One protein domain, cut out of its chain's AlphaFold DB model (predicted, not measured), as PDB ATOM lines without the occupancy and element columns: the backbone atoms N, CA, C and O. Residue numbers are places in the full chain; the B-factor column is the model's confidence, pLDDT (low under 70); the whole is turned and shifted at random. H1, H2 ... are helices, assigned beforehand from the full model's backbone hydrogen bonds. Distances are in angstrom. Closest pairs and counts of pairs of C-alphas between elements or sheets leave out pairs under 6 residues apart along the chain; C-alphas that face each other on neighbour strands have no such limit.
ATOM      1  N   GLY A   2      18.301 -34.017  38.068       49.88
ATOM      2  CA  GLY A   2      19.330 -34.599  37.188       49.88
ATOM      3  C   GLY A   2      19.225 -34.085  35.743       49.88
ATOM      4  O   GLY A   2      18.183 -33.580  35.341       49.88
ATOM      5  N   ARG A   3      20.311 -34.149  34.972       58.53
ATOM      6  CA  ARG A   3      20.329 -33.903  33.517       58.53
ATOM      7  C   ARG A   3      21.016 -35.106  32.884       58.53
ATOM      8  O   ARG A   3      22.010 -35.577  33.432       58.53
ATOM      9  N   LEU A   4      20.497 -35.588  31.758       55.88
ATOM     10  CA  LEU A   4      21.231 -36.537  30.926       55.88
ATOM     11  C   LEU A   4      22.445 -35.821  30.362       55.88
ATOM     12  O   LEU A   4      22.303 -34.807  29.680       55.88
ATOM     13  N   VAL A   5      23.624 -36.330  30.690       57.69
ATOM     14  CA  VAL A   5      24.866 -35.797  30.151       57.69
ATOM     15  C   VAL A   5      25.296 -36.702  29.008       57.69
ATOM     16  O   VAL A   5      25.465 -37.908  29.192       57.69
ATOM     17  N   GLY A   6      25.397 -36.135  27.812       54.00
ATOM     18  CA  GLY A   6      25.723 -36.873  26.602       54.00
ATOM     19  C   GLY A   6      26.070 -35.911  25.478       54.00
ATOM     20  O   GLY A   6      25.271 -35.044  25.149       54.00
ATOM     21  N   HIS A   7      27.251 -36.084  24.891       54.44
ATOM     22  CA  HIS A   7      27.732 -35.268  23.782       54.44
ATOM     23  C   HIS A   7      27.581 -36.041  22.451       54.44
ATOM     24  O   HIS A   7      27.830 -37.252  22.434       54.44
ATOM     25  N   PRO A   8      27.239 -35.398  21.313       55.16
ATOM     26  CA  PRO A   8      27.098 -36.072  20.012       55.16
ATOM     27  C   PRO A   8      28.351 -36.833  19.535       55.16
ATOM     28  O   PRO A   8      28.253 -37.781  18.754       55.16
ATOM     29  N   ASN A   9      29.529 -36.470  20.044       54.44
ATOM     30  CA  ASN A   9      30.803 -37.142  19.753       54.44
ATOM     31  C   ASN A   9      31.218 -38.187  20.813       54.44
ATOM     32  O   ASN A   9      32.321 -38.721  20.737       54.44
ATOM     33  N   VAL A  10      30.360 -38.495  21.796       56.69
ATOM     34  CA  VAL A  10      30.560 -39.621  22.727       56.69
ATOM     35  C   VAL A  10      30.107 -40.919  22.045       56.69
ATOM     36  O   VAL A  10      29.045 -40.981  21.415       56.69
ATOM     37  N   ASN A  11      30.930 -41.963  22.145       48.00
ATOM     38  CA  ASN A  11      30.723 -43.277  21.527       48.00
ATOM     39  C   ASN A  11      29.338 -43.887  21.811       48.00
ATOM     40  O   ASN A  11      28.799 -43.777  22.906       48.00
ATOM     41  N   GLN A  12      28.828 -44.650  20.846       46.28
ATOM     42  CA  GLN A  12      27.666 -45.538  20.981       46.28
ATOM     43  C   GLN A  12      27.797 -46.590  22.099       46.28
ATOM     44  O   GLN A  12      26.772 -47.036  22.598       46.28
ATOM     45  N   TRP A  13      29.023 -46.944  22.503       38.34
ATOM     46  CA  TRP A  13      29.298 -47.917  23.571       38.34
ATOM     47  C   TRP A  13      29.260 -47.339  24.993       38.34
ATOM     48  O   TRP A  13      29.210 -48.100  25.950       38.34
ATOM     49  N   ASN A  14      29.264 -46.009  25.145       49.81
ATOM     50  CA  ASN A  14      29.304 -45.345  26.446       49.81
ATOM     51  C   ASN A  14      28.211 -44.268  26.511       49.81
ATOM     52  O   ASN A  14      28.413 -43.140  26.074       49.81
ATOM     53  N   GLY A  15      27.050 -44.604  27.080       59.25
ATOM     54  CA  GLY A  15      26.071 -43.613  27.535       59.25
ATOM     55  C   GLY A  15      24.662 -43.751  26.959       59.25
ATOM     56  O   GLY A  15      24.192 -44.828  26.597       59.25
ATOM     57  N   VAL A  16      23.967 -42.613  26.916       56.91
ATOM     58  CA  VAL A  16      22.518 -42.477  26.679       56.91
ATOM     59  C   VAL A  16      22.057 -43.096  25.339       56.91
ATOM     60  O   VAL A  16      20.923 -43.563  25.219       56.91
ATOM     61  N   ARG A  17      22.964 -43.208  24.355       62.31
ATOM     62  CA  ARG A  17      22.714 -43.785  23.019       62.31
ATOM     63  C   ARG A  17      22.313 -45.262  23.027       62.31
ATOM     64  O   ARG A  17      21.689 -45.705  22.063       62.31
ATOM     65  N   HIS A  18      22.591 -46.021  24.092       69.06
ATOM     66  CA  HIS A  18      22.137 -47.412  24.191       69.06
ATOM     67  C   HIS A  18      20.617 -47.549  24.092       69.06
ATOM     68  O   HIS A  18      20.141 -48.575  23.606       69.06
ATOM     69  N   PHE A  19      19.867 -46.518  24.483       79.19
ATOM     70  CA  PHE A  19      18.410 -46.489  24.423       79.19
ATOM     71  C   PHE A  19      17.842 -46.004  23.080       79.19
ATOM     72  O   PHE A  19      16.632 -45.776  22.973       79.19
ATOM     73  N   LYS A  20      18.680 -45.826  22.048       80.38
ATOM     74  CA  LYS A  20      18.222 -45.438  20.709       80.38
ATOM     75  C   LYS A  20      17.165 -46.424  20.205       80.38
ATOM     76  O   LYS A  20      17.364 -47.635  20.242       80.38
ATOM     77  N   GLY A  21      16.033 -45.889  19.747       82.75
ATOM     78  CA  GLY A  21      14.884 -46.682  19.304       82.75
ATOM     79  C   GLY A  21      14.053 -47.321  20.425       82.75
ATOM     80  O   GLY A  21      13.057 -47.966  20.115       82.75
ATOM     81  N   ILE A  22      14.424 -47.135  21.699       87.31
ATOM     82  CA  ILE A  22      13.708 -47.672  22.869       87.31
ATOM     83  C   ILE A  22      13.000 -46.563  23.649       87.31
ATOM     84  O   ILE A  22      11.874 -46.769  24.093       87.31
ATOM     85  N   ILE A  23      13.640 -45.405  23.819       89.38
ATOM     86  CA  ILE A  23      13.098 -44.248  24.548       89.38
ATOM     87  C   ILE A  23      12.654 -43.168  23.557       89.38
ATOM     88  O   ILE A  23      13.341 -42.910  22.564       89.38
ATOM     89  N   GLU A  24      11.515 -42.531  23.826       91.25
ATOM     90  CA  GLU A  24      10.996 -41.428  23.007       91.25
ATOM     91  C   GLU A  24      11.995 -40.254  22.936       91.25
ATOM     92  O   GLU A  24      12.615 -39.883  23.933       91.25
ATOM     93  N   GLY A  25      12.196 -39.679  21.744       88.12
ATOM     94  CA  GLY A  25      13.124 -38.557  21.524       88.12
ATOM     95  C   GLY A  25      14.616 -38.918  21.564       88.12
ATOM     96  O   GLY A  25      15.477 -38.063  21.359       88.12
ATOM     97  N   MET A  26      14.958 -40.180  21.846       85.88
ATOM     98  CA  MET A  26      16.352 -40.615  21.960       85.88
ATOM     99  C   MET A  26      17.078 -40.651  20.615       85.88
ATOM    100  O   MET A  26      18.294 -40.458  20.553       85.88
ATOM    101  N   THR A  27      16.352 -40.949  19.539       86.12
ATOM    102  CA  THR A  27      16.913 -41.045  18.189       86.12
ATOM    103  C   THR A  27      17.386 -39.678  17.707       86.12
ATOM    104  O   THR A  27      18.523 -39.562  17.255       86.12
ATOM    105  N   GLU A  28      16.547 -38.663  17.885       85.88
ATOM    106  CA  GLU A  28      16.765 -37.267  17.517       85.88
ATOM    107  C   GLU A  28      17.896 -36.665  18.359       85.88
ATOM    108  O   GLU A  28      18.854 -36.113  17.817       85.88
ATOM    109  N   PHE A  29      17.867 -36.879  19.681       81.50
ATOM    110  CA  PHE A  29      18.954 -36.466  20.577       81.50
ATOM    111  C   PHE A  29      20.289 -37.114  20.183       81.50
ATOM    112  O   PHE A  29      21.323 -36.456  20.082       81.50
ATOM    113  N   SER A  30      20.275 -38.416  19.878       77.00
ATOM    114  CA  SER A  30      21.479 -39.134  19.449       77.00
ATOM    115  C   SER A  30      22.021 -38.645  18.105       77.00
ATOM    116  O   SER A  30      23.226 -38.755  17.887       77.00
ATOM    117  N   ALA A  31      21.164 -38.143  17.215       79.44
ATOM    118  CA  ALA A  31      21.549 -37.566  15.929       79.44
ATOM    119  C   ALA A  31      22.043 -36.109  16.043       79.44
ATOM    120  O   ALA A  31      22.585 -35.583  15.075       79.44
ATOM    121  N   GLY A  32      21.905 -35.477  17.216       77.88
ATOM    122  CA  GLY A  32      22.179 -34.049  17.403       77.88
ATOM    123  C   GLY A  32      21.077 -33.144  16.842       77.88
ATOM    124  O   GLY A  32      21.305 -31.959  16.637       77.88
ATOM    125  N   GLU A  33      19.893 -33.700  16.576       83.50
ATOM    126  CA  GLU A  33      18.726 -32.988  16.037       83.50
ATOM    127  C   GLU A  33      17.821 -32.427  17.149       83.50
ATOM    128  O   GLU A  33      16.929 -31.625  16.881       83.50
ATOM    129  N   ALA A  34      18.049 -32.838  18.400       81.12
ATOM    130  CA  ALA A  34      17.351 -32.347  19.581       81.12
ATOM    131  C   ALA A  34      18.329 -32.132  20.745       81.12
ATOM    132  O   ALA A  34      19.234 -32.936  20.957       81.12
ATOM    133  N   ASP A  35      18.088 -31.091  21.544       77.56
ATOM    134  CA  ASP A  35      18.916 -30.748  22.711       77.56
ATOM    135  C   ASP A  35      18.528 -31.525  23.984       77.56
ATOM    136  O   ASP A  35      19.208 -31.447  25.010       77.56
ATOM    137  N   ALA A  36      17.415 -32.266  23.950       78.56
ATOM    138  CA  ALA A  36      16.912 -33.045  25.077       78.56
ATOM    139  C   ALA A  36      16.179 -34.318  24.627       78.56
ATOM    140  O   ALA A  36      15.614 -34.379  23.537       78.56
ATOM    141  N   VAL A  37      16.147 -35.318  25.511       84.31
ATOM    142  CA  VAL A  37      15.385 -36.562  25.327       84.31
ATOM    143  C   VAL A  37      13.992 -36.378  25.926       84.31
ATOM    144  O   VAL A  37      13.860 -36.226  27.138       84.31
ATOM    145  N   THR A  38      12.948 -36.407  25.097       89.00
ATOM    146  CA  THR A  38      11.560 -36.170  25.541       89.00
ATOM    147  C   THR A  38      11.000 -37.301  26.398       89.00
ATOM    148  O   THR A  38      10.183 -37.057  27.280       89.00
ATOM    149  N   GLY A  39      11.464 -38.531  26.181       89.56
ATOM    150  CA  GLY A  39      11.005 -39.711  26.901       89.56
ATOM    151  C   GLY A  39      11.616 -39.907  28.284       89.56
ATOM    152  O   GLY A  39      11.466 -40.987  28.844       89.56
ATOM    153  N   ILE A  40      12.336 -38.931  28.843       88.56
ATOM    154  CA  ILE A  40      12.921 -39.036  30.186       88.56
ATOM    155  C   ILE A  40      12.520 -37.811  30.997       88.56
ATOM    156  O   ILE A  40      12.797 -36.678  30.610       88.56
ATOM    157  N   SER A  41      11.903 -38.035  32.154       89.31
ATOM    158  CA  SER A  41      11.551 -36.969  33.092       89.31
ATOM    159  C   SER A  41      11.876 -37.356  34.532       89.31
ATOM    160  O   SER A  41      12.026 -38.532  34.856       89.31
ATOM    161  N   ALA A  42      12.019 -36.356  35.398       89.94
ATOM    162  CA  ALA A  42      12.215 -36.535  36.832       89.94
ATOM    163  C   ALA A  42      11.191 -35.655  37.567       89.94
ATOM    164  O   ALA A  42      11.447 -34.461  37.735       89.94
ATOM    165  N   PRO A  43       9.997 -36.186  37.900       91.38
ATOM    166  CA  PRO A  43       8.927 -35.392  38.507       91.38
ATOM    167  C   PRO A  43       9.262 -34.909  39.927       91.38
ATOM    168  O   PRO A  43       8.681 -33.928  40.387       91.38
ATOM    169  N   ASP A  44      10.211 -35.562  40.598       91.44
ATOM    170  CA  ASP A  44      10.749 -35.185  41.904       91.44
ATOM    171  C   ASP A  44      12.232 -35.606  42.018       91.44
ATOM    172  O   ASP A  44      12.827 -36.103  41.057       91.44
ATOM    173  N   ASP A  45      12.857 -35.370  43.174       87.19
ATOM    174  CA  ASP A  45      14.290 -35.623  43.380       87.19
ATOM    175  C   ASP A  45      14.667 -37.113  43.504       87.19
ATOM    176  O   ASP A  45      15.852 -37.446  43.417       87.19
ATOM    177  N   HIS A  46      13.693 -38.012  43.664       89.31
ATOM    178  CA  HIS A  46      13.904 -39.448  43.872       89.31
ATOM    179  C   HIS A  46      13.226 -40.338  42.820       89.31
ATOM    180  O   HIS A  46      13.353 -41.560  42.884       89.31
ATOM    181  N   THR A  47      12.569 -39.743  41.824       89.75
ATOM    182  CA  THR A  47      11.833 -40.465  40.784       89.75
ATOM    183  C   THR A  47      12.350 -40.100  39.396       89.75
ATOM    184  O   THR A  47      12.436 -38.927  39.040       89.75
ATOM    185  N   ILE A  48      12.636 -41.115  38.574       88.75
ATOM    186  CA  ILE A  48      12.892 -40.970  37.134       88.75
ATOM    187  C   ILE A  48      11.834 -41.777  36.378       88.75
ATOM    188  O   ILE A  48      11.590 -42.941  36.693       88.75
ATOM    189  N   VAL A  49      11.218 -41.159  35.374       90.69
ATOM    190  CA  VAL A  49      10.194 -41.756  34.513       90.69
ATOM    191  C   VAL A  49      10.739 -41.870  33.094       90.69
ATOM    192  O   VAL A  49      11.252 -40.900  32.537       90.69
ATOM    193  N   PHE A  50      10.588 -43.059  32.511       90.12
ATOM    194  CA  PHE A  50      10.988 -43.376  31.144       90.12
ATOM    195  C   PHE A  50       9.747 -43.677  30.290       90.12
ATOM    196  O   PHE A  50       8.995 -44.604  30.593       90.12
ATOM    197  N   HIS A  51       9.553 -42.925  29.209       91.50
ATOM    198  CA  HIS A  51       8.561 -43.184  28.170       91.50
ATOM    199  C   HIS A  51       9.223 -43.923  27.008       91.50
ATOM    200  O   HIS A  51      10.202 -43.461  26.413       91.50
ATOM    201  N   MET A  52       8.704 -45.116  26.728       90.38
ATOM    202  CA  MET A  52       9.258 -46.027  25.736       90.38
ATOM    203  C   MET A  52       8.460 -45.967  24.436       90.38
ATOM    204  O   MET A  52       7.234 -45.938  24.466       90.38
ATOM    205  N   THR A  53       9.147 -46.070  23.300       89.62
ATOM    206  CA  THR A  53       8.529 -46.094  21.961       89.62
ATOM    207  C   THR A  53       7.735 -47.379  21.683       89.62
ATOM    208  O   THR A  53       6.864 -47.392  20.816       89.62
ATOM    209  N   ASN A  54       8.047 -48.476  22.383       84.56
ATOM    210  CA  ASN A  54       7.408 -49.796  22.273       84.56
ATOM    211  C   ASN A  54       7.668 -50.595  23.577       84.56
ATOM    212  O   ASN A  54       8.579 -50.226  24.325       84.56
ATOM    213  N   PRO A  55       6.974 -51.714  23.887       83.94
ATOM    214  CA  PRO A  55       7.173 -52.459  25.129       83.94
ATOM    215  C   PRO A  55       8.426 -53.361  25.082       83.94
ATOM    216  O   PRO A  55       8.360 -54.564  25.328       83.94
ATOM    217  N   TYR A  56       9.599 -52.780  24.812       80.12
ATOM    218  CA  TYR A  56      10.907 -53.451  24.797       80.12
ATOM    219  C   TYR A  56      11.462 -53.716  26.207       80.12
ATOM    220  O   TYR A  56      12.602 -53.374  26.509       80.12
ATOM    221  N   ARG A  57      10.662 -54.308  27.102       79.06
ATOM    222  CA  ARG A  57      10.992 -54.397  28.538       79.06
ATOM    223  C   ARG A  57      12.335 -55.077  28.818       79.06
ATOM    224  O   ARG A  57      13.120 -54.539  29.589       79.06
ATOM    225  N   ALA A  58      12.616 -56.215  28.180       81.12
ATOM    226  CA  ALA A  58      13.865 -56.950  28.403       81.12
ATOM    227  C   ALA A  58      15.097 -56.141  27.966       81.12
ATOM    228  O   ALA A  58      16.019 -55.950  28.752       81.12
ATOM    229  N   ALA A  59      15.071 -55.592  26.747       80.62
ATOM    230  CA  ALA A  59      16.161 -54.768  26.229       80.62
ATOM    231  C   ALA A  59      16.335 -53.469  27.030       80.62
ATOM    232  O   ALA A  59      17.454 -53.011  27.224       80.62
ATOM    233  N   PHE A  60      15.245 -52.869  27.512       86.12
ATOM    234  CA  PHE A  60      15.313 -51.677  28.350       86.12
ATOM    235  C   PHE A  60      15.970 -51.955  29.702       86.12
ATOM    236  O   PHE A  60      16.864 -51.210  30.091       86.12
ATOM    237  N   LEU A  61      15.559 -53.019  30.399       86.19
ATOM    238  CA  LEU A  61      16.130 -53.372  31.700       86.19
ATOM    239  C   LEU A  61      17.612 -53.734  31.588       86.19
ATOM    240  O   LEU A  61      18.407 -53.252  32.386       86.19
ATOM    241  N   GLU A  62      17.993 -54.510  30.571       82.88
ATOM    242  CA  GLU A  62      19.398 -54.835  30.294       82.88
ATOM    243  C   GLU A  62      20.240 -53.563  30.104       82.88
ATOM    244  O   GLU A  62      21.283 -53.395  30.734       82.88
ATOM    245  N   LYS A  63      19.734 -52.604  29.327       81.38
ATOM    246  CA  LYS A  63      20.416 -51.323  29.103       81.38
ATOM    247  C   LYS A  63      20.472 -50.448  30.347       81.38
ATOM    248  O   LYS A  63      21.465 -49.754  30.548       81.38
ATOM    249  N   LEU A  64      19.427 -50.471  31.171       83.75
ATOM    250  CA  LEU A  64      19.365 -49.704  32.413       83.75
ATOM    251  C   LEU A  64      20.401 -50.189  33.431       83.75
ATOM    252  O   LEU A  64      21.019 -49.361  34.091       83.75
ATOM    253  N   LEU A  65      20.645 -51.502  33.512       80.06
ATOM    254  CA  LEU A  65      21.683 -52.074  34.381       80.06
ATOM    255  C   LEU A  65      23.094 -51.596  34.011       80.06
ATOM    256  O   LEU A  65      23.953 -51.478  34.879       80.06
ATOM    257  N   ASN A  66      23.314 -51.277  32.736       73.44
ATOM    258  CA  ASN A  66      24.584 -50.778  32.218       73.44
ATOM    259  C   ASN A  66      24.659 -49.240  32.164       73.44
ATOM    260  O   ASN A  66      25.578 -48.689  31.557       73.44
ATOM    261  N   PHE A  67      23.697 -48.529  32.762       75.25
ATOM    262  CA  PHE A  67      23.657 -47.070  32.750       75.25
ATOM    263  C   PHE A  67      24.214 -46.489  34.064       75.25
ATOM    264  O   PHE A  67      23.511 -46.489  35.078       75.25
ATOM    265  N   PRO A  68      25.463 -45.980  34.087       74.00
ATOM    266  CA  PRO A  68      26.052 -45.456  35.312       74.00
ATOM    267  C   PRO A  68      25.377 -44.149  35.743       74.00
ATOM    268  O   PRO A  68      25.147 -43.244  34.936       74.00
ATOM    269  N   ILE A  69      25.099 -44.025  37.042       78.69
ATOM    270  CA  ILE A  69      24.602 -42.785  37.644       78.69
ATOM    271  C   ILE A  69      25.792 -41.880  37.953       78.69
ATOM    272  O   ILE A  69      26.719 -42.277  38.657       78.69
ATOM    273  N   MET A  70      25.739 -40.646  37.454       79.06
ATOM    274  CA  MET A  70      26.829 -39.681  37.579       79.06
ATOM    275  C   MET A  70      26.425 -38.472  38.446       79.06
ATOM    276  O   MET A  70      25.292 -37.985  38.340       79.06
ATOM    277  N   PRO A  71      27.329 -37.932  39.286       81.31
ATOM    278  CA  PRO A  71      27.010 -36.849  40.212       81.31
ATOM    279  C   PRO A  71      26.916 -35.495  39.497       81.31
ATOM    280  O   PRO A  71      27.913 -34.809  39.272       81.31
ATOM    281  N   LYS A  72      25.688 -35.054  39.190       80.31
ATOM    282  CA  LYS A  72      25.439 -33.762  38.522       80.31
ATOM    283  C   LYS A  72      26.133 -32.584  39.212       80.31
ATOM    284  O   LYS A  72      26.683 -31.731  38.525       80.31
ATOM    285  N   HIS A  73      26.094 -32.515  40.541       83.06
ATOM    286  CA  HIS A  73      26.653 -31.393  41.303       83.06
ATOM    287  C   HIS A  73      28.178 -31.257  41.144       83.06
ATOM    288  O   HIS A  73      28.686 -30.147  41.231       83.06
ATOM    289  N   LEU A  74      28.883 -32.352  40.837       82.00
ATOM    290  CA  LEU A  74      30.321 -32.345  40.554       82.00
ATOM    291  C   LEU A  74      30.623 -32.180  39.071       82.00
ATOM    292  O   LEU A  74      31.636 -31.596  38.718       82.00
ATOM    293  N   LEU A  75      29.771 -32.693  38.187       79.00
ATOM    294  CA  LEU A  75      30.017 -32.616  36.747       79.00
ATOM    295  C   LEU A  75      29.569 -31.296  36.125       79.00
ATOM    296  O   LEU A  75      30.139 -30.881  35.124       79.00
ATOM    297  N   SER A  76      28.604 -30.597  36.729       79.38
ATOM    298  CA  SER A  76      28.095 -29.321  36.192       79.38
ATOM    299  C   SER A  76      29.150 -28.209  36.168       79.38
ATOM    300  O   SER A  76      28.951 -27.211  35.484       79.38
ATOM    301  N   GLN A  77      30.262 -28.366  36.896       81.56
ATOM    302  CA  GLN A  77      31.389 -27.427  36.866       81.56
ATOM    303  C   GLN A  77      32.336 -27.647  35.672       81.56
ATOM    304  O   GLN A  77      33.195 -26.807  35.425       81.56
ATOM    305  N   TYR A  78      32.189 -28.757  34.939       77.12
ATOM    306  CA  TYR A  78      32.984 -29.097  33.759       77.12
ATOM    307  C   TYR A  78      32.074 -29.088  32.524       77.12
ATOM    308  O   TYR A  78      31.374 -30.079  32.284       77.12
ATOM    309  N   PRO A  79      32.045 -27.986  31.748       73.94
ATOM    310  CA  PRO A  79      31.235 -27.894  30.536       73.94
ATOM    311  C   PRO A  79      31.506 -29.062  29.577       73.94
ATOM    312  O   PRO A  79      32.644 -29.516  29.466       73.94
ATOM    313  N   GLU A  80      30.480 -29.579  28.899       70.88
ATOM    314  CA  GLU A  80      30.594 -30.797  28.074       70.88
ATOM    315  C   GLU A  80      31.617 -30.652  26.933       70.88
ATOM    316  O   GLU A  80      32.296 -31.611  26.582       70.88
ATOM    317  N   ASP A  81      31.793 -29.444  26.402       69.62
ATOM    318  CA  ASP A  81      32.802 -29.093  25.399       69.62
ATOM    319  C   ASP A  81      34.241 -29.118  25.951       69.62
ATOM    320  O   ASP A  81      35.188 -29.321  25.193       69.62
ATOM    321  N   THR A  82      34.414 -28.986  27.270       69.12
ATOM    322  CA  THR A  82      35.710 -29.143  27.960       69.12
ATOM    323  C   THR A  82      36.057 -30.597  28.254       69.12
ATOM    324  O   THR A  82      37.177 -30.901  28.679       69.12
ATOM    325  N   TRP A  83      35.117 -31.518  28.039       73.31
ATOM    326  CA  TRP A  83      35.404 -32.938  28.147       73.31
ATOM    327  C   TRP A  83      36.383 -33.279  27.034       73.31
ATOM    328  O   TRP A  83      36.104 -33.049  25.859       73.31
ATOM    329  N   GLY A  84      37.577 -33.736  27.405       66.31
ATOM    330  CA  GLY A  84      38.631 -33.933  26.421       66.31
ATOM    331  C   GLY A  84      38.280 -35.029  25.419       66.31
ATOM    332  O   GLY A  84      37.429 -35.884  25.659       66.31
ATOM    333  N   ILE A  85      38.984 -35.003  24.296       68.62
ATOM    334  CA  ILE A  85      38.886 -36.023  23.259       68.62
ATOM    335  C   ILE A  85      39.920 -37.110  23.575       68.62
ATOM    336  O   ILE A  85      41.065 -36.792  23.905       68.62
ATOM    337  N   ASP A  86      39.516 -38.375  23.562       67.12
ATOM    338  CA  ASP A  86      40.430 -39.503  23.721       67.12
ATOM    339  C   ASP A  86      41.217 -39.803  22.430       67.12
ATOM    340  O   ASP A  86      41.041 -39.174  21.386       67.12
ATOM    341  N   GLU A  87      42.124 -40.775  22.503       66.50
ATOM    342  CA  GLU A  87      42.976 -41.199  21.383       66.50
ATOM    343  C   GLU A  87      42.175 -41.743  20.188       66.50
ATOM    344  O   GLU A  87      42.692 -41.820  19.074       66.50
ATOM    345  N   GLN A  88      40.912 -42.109  20.407       66.44
ATOM    346  CA  GLN A  88      39.988 -42.603  19.395       66.44
ATOM    347  C   GLN A  88      39.112 -41.479  18.815       66.44
ATOM    348  O   GLN A  88      38.203 -41.751  18.027       66.44
ATOM    349  N   GLY A  89      39.380 -40.216  19.168       67.00
ATOM    350  CA  GLY A  89      38.621 -39.066  18.685       67.00
ATOM    351  C   GLY A  89      37.284 -38.870  19.405       67.00
ATOM    352  O   GLY A  89      36.437 -38.128  18.907       67.00
ATOM    353  N   GLN A  90      37.069 -39.520  20.553       67.38
ATOM    354  CA  GLN A  90      35.794 -39.497  21.269       67.38
ATOM    355  C   GLN A  90      35.835 -38.497  22.412       67.38
ATOM    356  O   GLN A  90      36.732 -38.510  23.251       67.38
ATOM    357  N   GLN A  91      34.830 -37.631  22.465       69.19
ATOM    358  CA  GLN A  91      34.677 -36.694  23.569       69.19
ATOM    359  C   GLN A  91      34.253 -37.451  24.828       69.19
ATOM    360  O   GLN A  91      33.344 -38.277  24.766       69.19
ATOM    361  N   GLY A  92      34.888 -37.194  25.971       71.38
ATOM    362  CA  GLY A  92      34.570 -37.926  27.189       71.38
ATOM    363  C   GLY A  92      35.230 -37.401  28.458       71.38
ATOM    364  O   GLY A  92      36.164 -36.601  28.453       71.38
ATOM    365  N   LEU A  93      34.741 -37.909  29.589       74.12
ATOM    366  CA  LEU A  93      35.197 -37.495  30.916       74.12
ATOM    367  C   LEU A  93      36.652 -37.873  31.210       74.12
ATOM    368  O   LEU A  93      37.244 -37.250  32.084       74.12
ATOM    369  N   LYS A  94      37.240 -38.834  30.476       71.62
ATOM    370  CA  LYS A  94      38.583 -39.409  30.713       71.62
ATOM    371  C   LYS A  94      39.662 -38.354  30.979       71.62
ATOM    372  O   LYS A  94      40.556 -38.567  31.790       71.62
ATOM    373  N   ASN A  95      39.580 -37.214  30.299       70.69
ATOM    374  CA  ASN A  95      40.592 -36.166  30.380       70.69
ATOM    375  C   ASN A  95      40.291 -35.044  31.381       70.69
ATOM    376  O   ASN A  95      41.146 -34.182  31.577       70.69
ATOM    377  N   THR A  96      39.124 -35.067  32.023       74.81
ATOM    378  CA  THR A  96      38.709 -34.061  33.009       74.81
ATOM    379  C   THR A  96      39.400 -34.270  34.364       74.81
ATOM    380  O   THR A  96      39.719 -35.414  34.709       74.81
ATOM    381  N   PRO A  97      39.576 -33.208  35.178       77.44
ATOM    382  CA  PRO A  97      40.052 -33.346  36.557       77.44
ATOM    383  C   PRO A  97      39.176 -34.291  37.388       77.44
ATOM    384  O   PRO A  97      39.690 -35.068  38.184       77.44
ATOM    385  N   TYR A  98      37.861 -34.317  37.134       79.44
ATOM    386  CA  TYR A  98      36.956 -35.279  37.765       79.44
ATOM    387  C   TYR A  98      37.425 -36.727  37.578       79.44
ATOM    388  O   TYR A  98      37.549 -37.458  38.554       79.44
TER     389      TYR A  98
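This is residues 2 to 98 of the 243 residues of the protein "SBP_bac_5 domain-containing protein" of Acidobacteria bacterium (UniProt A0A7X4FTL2). What shape is this? It has little regular structure: among loops, H1 lies between H3 and H2, while H4 and the looped tail, residues 76 to 98, lie toward the other end. What is it made of? The printed part has 97 residues, 23 in H1, H2, H3 and H4, and no named strand: all helix. It is compact, radius of gyration of the C-alphas 13.8 A, spanning 38 by 30 by 25 A.

Where is the longest helix? H3, residues 57 to 65, runs 12.4 A from C-alpha 57 at (10.992, -54.397, 28.538). Which others? H1 is residues 16 to 19, H2 26 to 31, and H4 72 to 75, ending at (30.017, -32.616, 36.747).

What touches H3? H1 only just does, with 3 pairs of C-alphas within 8 A, the closest His 18 and Lys 63, 6.5 A. What else touches? H1 touches H2, closest C-alphas Arg 17 and Ser 30, 6.0 A; H4 touches no helix. Which backbones are within hydrogen-bond range? Every O i to N i+4 pair in H2 and H3 is; H1 and H4 are too short for one.

Is it continuous? The printed part has no cut; the H2 to H3 link is long, 25 residues. Where is pLDDT under 70? In residues 2 to 18, 81 to 82 and 84 to 91.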